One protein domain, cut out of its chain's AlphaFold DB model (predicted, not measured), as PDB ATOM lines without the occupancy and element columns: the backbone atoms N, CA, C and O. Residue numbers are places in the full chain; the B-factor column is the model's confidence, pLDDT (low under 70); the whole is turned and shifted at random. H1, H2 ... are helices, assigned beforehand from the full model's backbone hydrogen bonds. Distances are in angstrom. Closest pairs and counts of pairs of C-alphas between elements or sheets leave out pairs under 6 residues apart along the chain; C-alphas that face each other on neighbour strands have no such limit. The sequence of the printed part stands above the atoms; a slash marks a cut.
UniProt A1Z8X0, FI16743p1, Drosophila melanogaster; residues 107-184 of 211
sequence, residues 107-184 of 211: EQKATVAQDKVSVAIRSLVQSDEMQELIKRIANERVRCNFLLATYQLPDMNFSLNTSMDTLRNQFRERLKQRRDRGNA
ATOM      1  N   GLU A 107      56.766  31.042 -46.437       61.24
ATOM      2  CA  GLU A 107      56.177  30.524 -45.195       61.24
ATOM      3  C   GLU A 107      54.733  31.018 -45.000       61.24
ATOM      4  O   GLU A 107      53.831  30.225 -44.746       61.24
ATOM      5  N   GLN A 108      54.472  32.299 -45.290       63.77
ATOM      6  CA  GLN A 108      53.119  32.866 -45.239       63.77
ATOM      7  C   GLN A 108      52.167  32.259 -46.288       63.77
ATOM      8  O   GLN A 108      50.960  32.205 -46.082       63.77
ATOM      9  N   LYS A 109      52.680  31.787 -47.434       66.87
ATOM     10  CA  LYS A 109      51.848  31.084 -48.426       66.87
ATOM     11  C   LYS A 109      51.495  29.670 -47.970       66.87
ATOM     12  O   LYS A 109      50.385  29.221 -48.245       66.87
ATOM     13  N   ALA A 110      52.418  28.989 -47.291       72.78
ATOM     14  CA  ALA A 110      52.183  27.654 -46.754       72.78
ATOM     15  C   ALA A 110      51.127  27.678 -45.637       72.78
ATOM     16  O   ALA A 110      50.206  26.862 -45.667       72.78
ATOM     17  N   THR A 111      51.192  28.652 -44.723       78.78
ATOM     18  CA  THR A 111      50.184  28.806 -43.658       78.78
ATOM     19  C   THR A 111      48.804  29.123 -44.228       78.78
ATOM     20  O   THR A 111      47.842  28.428 -43.920       78.78
ATOM     21  N   VAL A 112      48.708  30.067 -45.174       79.65
ATOM     22  CA  VAL A 112      47.433  30.392 -45.842       79.65
ATOM     23  C   VAL A 112      46.850  29.184 -46.588       79.65
ATOM     24  O   VAL A 112      45.631  29.012 -46.626       79.65
ATOM     25  N   ALA A 113      47.683  28.335 -47.198       84.98
ATOM     26  CA  ALA A 113      47.211  27.111 -47.845       84.98
ATOM     27  C   ALA A 113      46.671  26.094 -46.825       84.98
ATOM     28  O   ALA A 113      45.609  25.512 -47.046       84.98
ATOM     29  N   GLN A 114      47.356  25.917 -45.695       90.11
ATOM     30  CA  GLN A 114      46.937  25.008 -44.628       90.11
ATOM     31  C   GLN A 114      45.644  25.474 -43.935       90.11
ATOM     32  O   GLN A 114      44.763  24.651 -43.666       90.11
ATOM     33  N   ASP A 115      45.464  26.785 -43.752       91.90
ATOM     34  CA  ASP A 115      44.216  27.369 -43.251       91.90
ATOM     35  C   ASP A 115      43.048  27.094 -44.205       91.90
ATOM     36  O   ASP A 115      41.980  26.651 -43.777       91.90
ATOM     37  N   LYS A 116      43.259  27.272 -45.518       93.68
ATOM     38  CA  LYS A 116      42.245  26.971 -46.544       93.68
ATOM     39  C   LYS A 116      41.835  25.499 -46.539       93.68
ATOM     40  O   LYS A 116      40.642  25.210 -46.586       93.68
ATOM     41  N   VAL A 117      42.796  24.575 -46.444       95.07
ATOM     42  CA  VAL A 117      42.513  23.131 -46.343       95.07
ATOM     43  C   VAL A 117      41.710  22.827 -45.076       95.07
ATOM     44  O   VAL A 117      40.707  22.122 -45.135       95.07
ATOM     45  N   SER A 118      42.089  23.414 -43.942       95.55
ATOM     46  CA  SER A 118      41.387  23.221 -42.667       95.55
ATOM     47  C   SER A 118      39.955  23.766 -42.696       95.55
ATOM     48  O   SER A 118      39.047  23.179 -42.106       95.55
ATOM     49  N   VAL A 119      39.715  24.886 -43.387       96.58
ATOM     50  CA  VAL A 119      38.364  25.418 -43.632       96.58
ATOM     51  C   VAL A 119      37.561  24.482 -44.540       96.58
ATOM     52  O   VAL A 119      36.423  24.164 -44.203       96.58
ATOM     53  N   ALA A 120      38.149  23.978 -45.629       96.83
ATOM     54  CA  ALA A 120      37.477  23.050 -46.540       96.83
ATOM     55  C   ALA A 120      37.086  21.729 -45.852       96.83
ATOM     56  O   ALA A 120      35.959  21.270 -46.013       96.83
ATOM     57  N   ILE A 121      37.972  21.155 -45.026       96.56
ATOM     58  CA  ILE A 121      37.673  19.944 -44.243       96.56
ATOM     59  C   ILE A 121      36.528  20.207 -43.264       96.56
ATOM     60  O   ILE A 121      35.601  19.408 -43.190       96.56
ATOM     61  N   ARG A 122      36.554  21.331 -42.532       97.41
ATOM     62  CA  ARG A 122      35.461  21.685 -41.612       97.41
ATOM     63  C   ARG A 122      34.135  21.845 -42.348       97.41
ATOM     64  O   ARG A 122      33.147  21.271 -41.907       97.41
ATOM     65  N   SER A 123      34.135  22.545 -43.481       97.43
ATOM     66  CA  SER A 123      32.943  22.715 -44.316       97.43
ATOM     67  C   SER A 123      32.411  21.382 -44.844       97.43
ATOM     68  O   SER A 123      31.202  21.188 -44.866       97.43
ATOM     69  N   LEU A 124      33.293  20.461 -45.248       97.37
ATOM     70  CA  LEU A 124      32.901  19.126 -45.701       97.37
ATOM     71  C   LEU A 124      32.316  18.297 -44.555       97.37
ATOM     72  O   LEU A 124      31.295  17.651 -44.729       97.37
ATOM     73  N   VAL A 125      32.942  18.321 -43.375       96.99
ATOM     74  CA  VAL A 125      32.450  17.593 -42.194       96.99
ATOM     75  C   VAL A 125      31.104  18.139 -41.716       96.99
ATOM     76  O   VAL A 125      30.280  17.380 -41.218       96.99
ATOM     77  N   GLN A 126      30.873  19.442 -41.871       97.11
ATOM     78  CA  GLN A 126      29.632  20.118 -41.489       97.11
ATOM     79  C   GLN A 126      28.541  20.073 -42.564       97.11
ATOM     80  O   GLN A 126      27.435  20.527 -42.288       97.11
ATOM     81  N   SER A 127      28.817  19.546 -43.762       98.03
ATOM     82  CA  SER A 127      27.790  19.424 -44.795       98.03
ATOM     83  C   SER A 127      26.691  18.454 -44.356       98.03
ATOM     84  O   SER A 127      26.955  17.463 -43.669       98.03
ATOM     85  N   ASP A 128      25.453  18.719 -44.777       98.14
ATOM     86  CA  ASP A 128      24.300  17.889 -44.409       98.14
ATOM     87  C   ASP A 128      24.480  16.428 -44.847       98.14
ATOM     88  O   ASP A 128      24.178  15.510 -44.085       98.14
ATOM     89  N   GLU A 129      25.054  16.204 -46.033       97.61
ATOM     90  CA  GLU A 129      25.351  14.869 -46.565       97.61
ATOM     91  C   GLU A 129      26.333  14.099 -45.669       97.61
ATOM     92  O   GLU A 129      26.097  12.940 -45.318       97.61
ATOM     93  N   MET A 130      27.427  14.741 -45.245       98.07
ATOM     94  CA  MET A 130      28.413  14.108 -44.371       98.07
ATOM     95  C   MET A 130      27.827  13.831 -42.984       98.07
ATOM     96  O   MET A 130      28.052  12.763 -42.413       98.07
ATOM     97  N   GLN A 131      27.030  14.759 -42.452       98.16
ATOM     98  CA  GLN A 131      26.314  14.568 -41.192       98.16
ATOM     99  C   GLN A 131      25.327  13.399 -41.270       98.16
ATOM    100  O   GLN A 131      25.220  12.613 -40.327       98.16
ATOM    101  N   GLU A 132      24.634  13.240 -42.395       97.99
ATOM    102  CA  GLU A 132      23.745  12.109 -42.620       97.99
ATOM    103  C   GLU A 132      24.515  10.782 -42.663       97.99
ATOM    104  O   GLU A 132      24.130   9.824 -41.990       97.99
ATOM    105  N   LEU A 133      25.647  10.730 -43.372       97.26
ATOM    106  CA  LEU A 133      26.520   9.553 -43.395       97.26
ATOM    107  C   LEU A 133      27.030   9.190 -41.995       97.26
ATOM    108  O   LEU A 133      26.967   8.022 -41.603       97.26
ATOM    109  N   ILE A 134      27.472  10.175 -41.210       96.43
ATOM    110  CA  ILE A 134      27.909   9.972 -39.821       96.43
ATOM    111  C   ILE A 134      26.768   9.386 -38.976       96.43
ATOM    112  O   ILE A 134      26.989   8.417 -38.243       96.43
ATOM    113  N   LYS A 135      25.540   9.907 -39.108       97.30
ATOM    114  CA  LYS A 135      24.354   9.376 -38.411       97.30
ATOM    115  C   LYS A 135      24.055   7.931 -38.812       97.30
ATOM    116  O   LYS A 135      23.836   7.094 -37.938       97.30
ATOM    117  N   ARG A 136      24.095   7.610 -40.110       97.19
ATOM    118  CA  ARG A 136      23.894   6.236 -40.604       97.19
ATOM    119  C   ARG A 136      24.945   5.278 -40.029       97.19
ATOM    120  O   ARG A 136      24.584   4.216 -39.532       97.19
ATOM    121  N   ILE A 137      26.224   5.672 -40.014       95.12
ATOM    122  CA  ILE A 137      27.317   4.876 -39.422       95.12
ATOM    123  C   ILE A 137      27.092   4.654 -37.922       95.12
ATOM    124  O   ILE A 137      27.307   3.547 -37.425       95.12
ATOM    125  N   ALA A 138      26.665   5.684 -37.189       95.13
ATOM    126  CA  ALA A 138      26.384   5.571 -35.761       95.13
ATOM    127  C   ALA A 138      25.235   4.586 -35.481       95.13
ATOM    128  O   ALA A 138      25.379   3.709 -34.629       95.13
ATOM    129  N   ASN A 139      24.141   4.673 -36.242       96.83
ATOM    130  CA  ASN A 139      22.999   3.766 -36.114       96.83
ATOM    131  C   ASN A 139      23.385   2.311 -36.413       96.83
ATOM    132  O   ASN A 139      23.059   1.412 -35.636       96.83
ATOM    133  N   GLU A 140      24.143   2.074 -37.487       95.16
ATOM    134  CA  GLU A 140      24.608   0.726 -37.826       95.16
ATOM    135  C   GLU A 140      25.585   0.174 -36.780       95.16
ATOM    136  O   GLU A 140      25.522  -1.008 -36.454       95.16
ATOM    137  N   ARG A 141      26.425   1.011 -36.154       92.65
ATOM    138  CA  ARG A 141      27.262   0.575 -35.020       92.65
ATOM    139  C   ARG A 141      26.429   0.084 -33.840       92.65
ATOM    140  O   ARG A 141      26.753  -0.955 -33.266       92.65
ATOM    141  N   VAL A 142      25.357   0.796 -33.491       93.93
ATOM    142  CA  VAL A 142      24.433   0.365 -32.428       93.93
ATOM    143  C   VAL A 142      23.760  -0.953 -32.811       93.93
ATOM    144  O   VAL A 142      23.754  -1.885 -32.009       93.93
ATOM    145  N   ARG A 143      23.270  -1.070 -34.050       94.38
ATOM    146  CA  ARG A 143      22.650  -2.295 -34.573       94.38
ATOM    147  C   ARG A 143      23.606  -3.491 -34.540       94.38
ATOM    148  O   ARG A 143      23.222  -4.563 -34.075       94.38
ATOM    149  N   CYS A 144      24.845  -3.322 -35.001       91.96
ATOM    150  CA  CYS A 144      25.866  -4.367 -34.965       91.96
ATOM    151  C   CYS A 144      26.186  -4.792 -33.529       91.96
ATOM    152  O   CYS A 144      26.203  -5.987 -33.247       91.96
ATOM    153  N   ASN A 145      26.395  -3.840 -32.615       90.64
ATOM    154  CA  ASN A 145      26.675  -4.145 -31.209       90.64
ATOM    155  C   ASN A 145      25.508  -4.877 -30.538       90.64
ATOM    156  O   ASN A 145      25.737  -5.837 -29.804       90.64
ATOM    157  N   PHE A 146      24.268  -4.471 -30.827       94.56
ATOM    158  CA  PHE A 146      23.076  -5.171 -30.356       94.56
ATOM    159  C   PHE A 146      23.069  -6.625 -30.831       94.56
ATOM    160  O   PHE A 146      22.976  -7.528 -30.008       94.56
ATOM    161  N   LEU A 147      23.258  -6.868 -32.133       93.62
ATOM    162  CA  LEU A 147      23.306  -8.225 -32.683       93.62
ATOM    163  C   LEU A 147      24.421  -9.067 -32.049       93.62
ATOM    164  O   LEU A 147      24.192 -10.224 -31.699       93.62
ATOM    165  N   LEU A 148      25.615  -8.499 -31.858       90.65
ATOM    166  CA  LEU A 148      26.704  -9.210 -31.190       90.65
ATOM    167  C   LEU A 148      26.314  -9.609 -29.760       90.65
ATOM    168  O   LEU A 148      26.516 -10.760 -29.382       90.65
ATOM    169  N   ALA A 149      25.690  -8.707 -28.999       91.09
ATOM    170  CA  ALA A 149      25.241  -8.987 -27.639       91.09
ATOM    171  C   ALA A 149      24.109 -10.031 -27.590       91.09
ATOM    172  O   ALA A 149      24.201 -10.991 -26.825       91.09
ATOM    173  N   THR A 150      23.076  -9.893 -28.431       95.63
ATOM    174  CA  THR A 150      21.909 -10.794 -28.470       95.63
ATOM    175  C   THR A 150      22.308 -12.238 -28.746       95.63
ATOM    176  O   THR A 150      21.828 -13.154 -28.082       95.63
ATOM    177  N   TYR A 151      23.224 -12.452 -29.689       92.84
ATOM    178  CA  TYR A 151      23.703 -13.788 -30.055       92.84
ATOM    179  C   TYR A 151      24.951 -14.210 -29.269       92.84
ATOM    180  O   TYR A 151      25.615 -15.183 -29.631       92.84
ATOM    181  N   GLN A 152      25.287 -13.472 -28.204       88.99
ATOM    182  CA  GLN A 152      26.463 -13.694 -27.366       88.99
ATOM    183  C   GLN A 152      27.746 -13.833 -28.189       88.99
ATOM    184  O   GLN A 152      28.627 -14.593 -27.810       88.99
ATOM    185  N   LEU A 153      27.877 -13.159 -29.332       87.98
ATOM    186  CA  LEU A 153      29.018 -13.243 -30.245       87.98
ATOM    187  C   LEU A 153      30.209 -12.424 -29.735       87.98
ATOM    188  O   LEU A 153      30.044 -11.605 -28.834       87.98
ATOM    189  N   PRO A 154      31.446 -12.699 -30.195       86.46
ATOM    190  CA  PRO A 154      32.603 -11.955 -29.719       86.46
ATOM    191  C   PRO A 154      32.562 -10.510 -30.189       86.46
ATOM    192  O   PRO A 154      32.397 -10.263 -31.384       86.46
ATOM    193  N   ASP A 155      32.805  -9.586 -29.261       84.30
ATOM    194  CA  ASP A 155      32.994  -8.180 -29.589       84.30
ATOM    195  C   ASP A 155      34.100  -8.029 -30.636       84.30
ATOM    196  O   ASP A 155      35.155  -8.680 -30.584       84.30
ATOM    197  N   MET A 156      33.852  -7.158 -31.609       81.95
ATOM    198  CA  MET A 156      34.815  -6.824 -32.645       81.95
ATOM    199  C   MET A 156      35.053  -5.325 -32.649       81.95
ATOM    200  O   MET A 156      34.180  -4.545 -33.016       81.95
ATOM    201  N   ASN A 157      36.274  -4.927 -32.301       83.52
ATOM    202  CA  ASN A 157      36.722  -3.557 -32.499       83.52
ATOM    203  C   ASN A 157      37.163  -3.406 -33.955       83.52
ATOM    204  O   ASN A 157      38.135  -4.040 -34.369       83.52
ATOM    205  N   PHE A 158      36.444  -2.592 -34.727       85.75
ATOM    206  CA  PHE A 158      36.796  -2.306 -36.112       85.75
ATOM    207  C   PHE A 158      36.690  -0.820 -36.455       85.75
ATOM    208  O   PHE A 158      35.820  -0.088 -35.978       85.75
ATOM    209  N   SER A 159      37.597  -0.393 -37.325       89.08
ATOM    210  CA  SER A 159      37.588   0.915 -37.983       89.08
ATOM    211  C   SER A 159      36.915   0.804 -39.352       89.08
ATOM    212  O   SER A 159      36.871  -0.286 -39.924       89.08
ATOM    213  N   LEU A 160      36.423   1.917 -39.908       85.26
ATOM    214  CA  LEU A 160      35.721   1.939 -41.207       85.26
ATOM    215  C   LEU A 160      36.544   1.335 -42.359       85.26
ATOM    216  O   LEU A 160      35.990   0.766 -43.288       85.26
ATOM    217  N   ASN A 161      37.869   1.426 -42.276       90.42
ATOM    218  CA  ASN A 161      38.827   0.916 -43.255       90.42
ATOM    219  C   ASN A 161      39.325  -0.514 -42.957       90.42
ATOM    220  O   ASN A 161      40.300  -0.964 -43.560       90.42
ATOM    221  N   THR A 162      38.706  -1.234 -42.017       92.06
ATOM    222  CA  THR A 162      39.097  -2.619 -41.715       92.06
ATOM    223  C   THR A 162      38.616  -3.542 -42.829       92.06
ATOM    224  O   THR A 162      37.416  -3.654 -43.067       92.06
ATOM    225  N   SER A 163      39.541  -4.235 -43.497       94.85
ATOM    226  CA  SER A 163      39.188  -5.228 -44.524       94.85
ATOM    227  C   SER A 163      38.278  -6.341 -43.977       94.85
ATOM    228  O   SER A 163      38.430  -6.792 -42.836       94.85
ATOM    229  N   MET A 164      37.375  -6.849 -44.822       93.03
ATOM    230  CA  MET A 164      36.479  -7.958 -44.467       93.03
ATOM    231  C   MET A 164      37.234  -9.227 -44.059       93.03
ATOM    232  O   MET A 164      36.800  -9.937 -43.151       93.03
ATOM    233  N   ASP A 165      38.383  -9.500 -44.677       96.31
ATOM    234  CA  ASP A 165      39.199 -10.669 -44.342       96.31
ATOM    235  C   ASP A 165      39.781 -10.570 -42.932       96.31
ATOM    236  O   ASP A 165      39.762 -11.545 -42.179       96.31
ATOM    237  N   THR A 166      40.209  -9.370 -42.524       94.29
ATOM    238  CA  THR A 166      40.669  -9.123 -41.150       94.29
ATOM    239  C   THR A 166      39.545  -9.357 -40.146       94.29
ATOM    240  O   THR A 166      39.764 -10.031 -39.139       94.29
ATOM    241  N   LEU A 167      38.329  -8.875 -40.433       91.15
ATOM    242  CA  LEU A 167      37.164  -9.090 -39.569       91.15
ATOM    243  C   LEU A 167      36.833 -10.578 -39.421       91.15
ATOM    244  O   LEU A 167      36.672 -11.067 -38.303       91.15
ATOM    245  N   ARG A 168      36.802 -11.324 -40.532       93.00
ATOM    246  CA  ARG A 168      36.560 -12.775 -40.529       93.00
ATOM    247  C   ARG A 168      37.619 -13.530 -39.727       93.00
ATOM    248  O   ARG A 168      37.278 -14.425 -38.956       93.00
ATOM    249  N   ASN A 169      38.894 -13.181 -39.892       93.66
ATOM    250  CA  ASN A 169      39.999 -13.804 -39.159       93.66
ATOM    251  C   ASN A 169      39.869 -13.570 -37.652       93.66
ATOM    252  O   ASN A 169      39.824 -14.530 -36.887       93.66
ATOM    253  N   GLN A 170      39.700 -12.312 -37.253       92.01
ATOM    254  CA  GLN A 170      39.528 -11.903 -35.861       92.01
ATOM    255  C   GLN A 170      38.316 -12.577 -35.203       92.01
ATOM    256  O   GLN A 170      38.387 -13.045 -34.065       92.01
ATOM    257  N   PHE A 171      37.200 -12.684 -35.927       91.74
ATOM    258  CA  PHE A 171      36.013 -13.382 -35.447       91.74
ATOM    259  C   PHE A 171      36.285 -14.873 -35.197       91.74
ATOM    260  O   PHE A 171      35.964 -15.393 -34.125       91.74
ATOM    261  N   ARG A 172      36.939 -15.560 -36.147       92.84
ATOM    262  CA  ARG A 172      37.324 -16.975 -36.007       92.84
ATOM    263  C   ARG A 172      38.260 -17.205 -34.820       92.84
ATOM    264  O   ARG A 172      38.056 -18.153 -34.063       92.84
ATOM    265  N   GLU A 173      39.248 -16.334 -34.627       93.03
ATOM    266  CA  GLU A 173      40.178 -16.410 -33.494       93.03
ATOM    267  C   GLU A 173      39.458 -16.266 -32.152       93.03
ATOM    268  O   GLU A 173      39.681 -17.065 -31.241       93.03
ATOM    269  N   ARG A 174      38.533 -15.307 -32.031       91.27
ATOM    270  CA  ARG A 174      37.764 -15.116 -30.794       91.27
ATOM    271  C   ARG A 174      36.796 -16.265 -30.512       91.27
ATOM    272  O   ARG A 174      36.637 -16.655 -29.355       91.27
ATOM    273  N   LEU A 175      36.178 -16.850 -31.542       89.96
ATOM    274  CA  LEU A 175      35.372 -18.065 -31.378       89.96
ATOM    275  C   LEU A 175      36.215 -19.239 -30.864       89.96
ATOM    276  O   LEU A 175      35.778 -19.952 -29.959       89.96
ATOM    277  N   LYS A 176      37.436 -19.411 -31.386       91.06
ATOM    278  CA  LYS A 176      38.381 -20.423 -30.895       91.06
ATOM    279  C   LYS A 176      38.745 -20.181 -29.426       91.06
ATOM    280  O   LYS A 176      38.591 -21.086 -28.616       91.06
ATOM    281  N   GLN A 177      39.107 -18.949 -29.060       88.15
ATOM    282  CA  GLN A 177      39.421 -18.585 -27.672       88.15
ATOM    283  C   GLN A 177      38.272 -18.882 -26.707       88.15
ATOM    284  O   GLN A 177      38.513 -19.300 -25.582       88.15
ATOM    285  N   ARG A 178      37.013 -18.686 -27.113       85.80
ATOM    286  CA  ARG A 178      35.864 -19.034 -26.265       85.80
ATOM    287  C   ARG A 178      35.709 -20.529 -26.057       85.80
ATOM    288  O   ARG A 178      35.437 -20.939 -24.933       85.80
ATOM    289  N   ARG A 179      35.910 -21.326 -27.109       87.51
ATOM    290  CA  ARG A 179      35.933 -22.788 -26.997       87.51
ATOM    291  C   ARG A 179      37.049 -23.236 -26.047       87.51
ATOM    292  O   ARG A 179      36.800 -24.028 -25.145       87.51
ATOM    293  N   ASP A 180      38.235 -22.651 -26.185       85.56
ATOM    294  CA  ASP A 180      39.397 -22.976 -25.355       85.56
ATOM    295  C   ASP A 180      39.214 -22.509 -23.891       85.56
ATOM    296  O   ASP A 180      39.590 -23.223 -22.963       85.56
ATOM    297  N   ARG A 181      38.567 -21.353 -23.654       78.95
ATOM    298  CA  ARG A 181      38.212 -20.860 -22.304       78.95
ATOM    299  C   ARG A 181      37.148 -21.723 -21.626       78.95
ATOM    300  O   ARG A 181      37.255 -21.960 -20.426       78.95
ATOM    301  N   GLY A 182      36.158 -22.208 -22.380       69.92
ATOM    302  CA  GLY A 182      35.164 -23.164 -21.882       69.92
ATOM    303  C   GLY A 182      35.803 -24.466 -21.393       69.92
ATOM    304  O   GLY A 182      35.404 -24.993 -20.360       69.92
ATOM    305  N   ASN A 183      36.866 -24.921 -22.064       59.40
ATOM    306  CA  ASN A 183      37.588 -26.138 -21.686       59.40
ATOM    307  C   ASN A 183      38.609 -25.924 -20.551       59.40
ATOM    308  O   ASN A 183      38.833 -26.832 -19.753       59.40
ATOM    309  N   ALA A 184      39.211 -24.735 -20.429       59.52
ATOM    310  CA  ALA A 184      40.184 -24.443 -19.369       59.52
ATOM    311  C   ALA A 184      39.547 -24.293 -17.973       59.52
ATOM    312  O   ALA A 184      40.192 -24.598 -16.967       59.52
TER     313      ALA A 184
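AT A GLANCE: This is residues 107 to 184 of the 211 residues of the protein "FI16743p1" of Drosophila melanogaster (UniProt A1Z8X0). Three helices follow one another in an open, extended chain: H1 and H2 meet at their ends in a wide corner, then residues 151 to 163 fold back and H3 sets off again, with no helix packed on another. The printed part has 78 residues with three named helices, H1, H2 and H3, and no named strand: all helix. It is extended, a rod spanning 65 by 29 by 19 A, with a radius of gyration of the C-alphas of 20.2 A.

HOW THE PARTS SIT: H1, residues 107 to 125, and H2, residues 128 to 150, are close but not clearly touching; their closest C-alphas, of Leu 124 and Met 130, are 6.9 A apart. They run the same way at a steep tilt of 59 degrees. H3, residues 164 to 184, is apart from H1 and from H2. In H1, H2 and H3 every O i to N i+4 pair is within hydrogen-bond range.

IN THESE COORDINATES: H1 begins at C-alpha 107 (56.177, 30.524, -45.195) and measures 27.2 A. H2 measures 32.9 A. H3 measures 30.3 A and ends at C-alpha 184 (40.184, -24.443, -19.369).

THE WHOLE: The C-alphas farthest apart, of Gln 108 and Asn 183, are 65.4 A apart. The printed part has no cut. The H1 to H2 link is tight; the H2 to H3 link, 13 residues, is long. Residues 107 to 109 and 182 to 184 have pLDDT under 70.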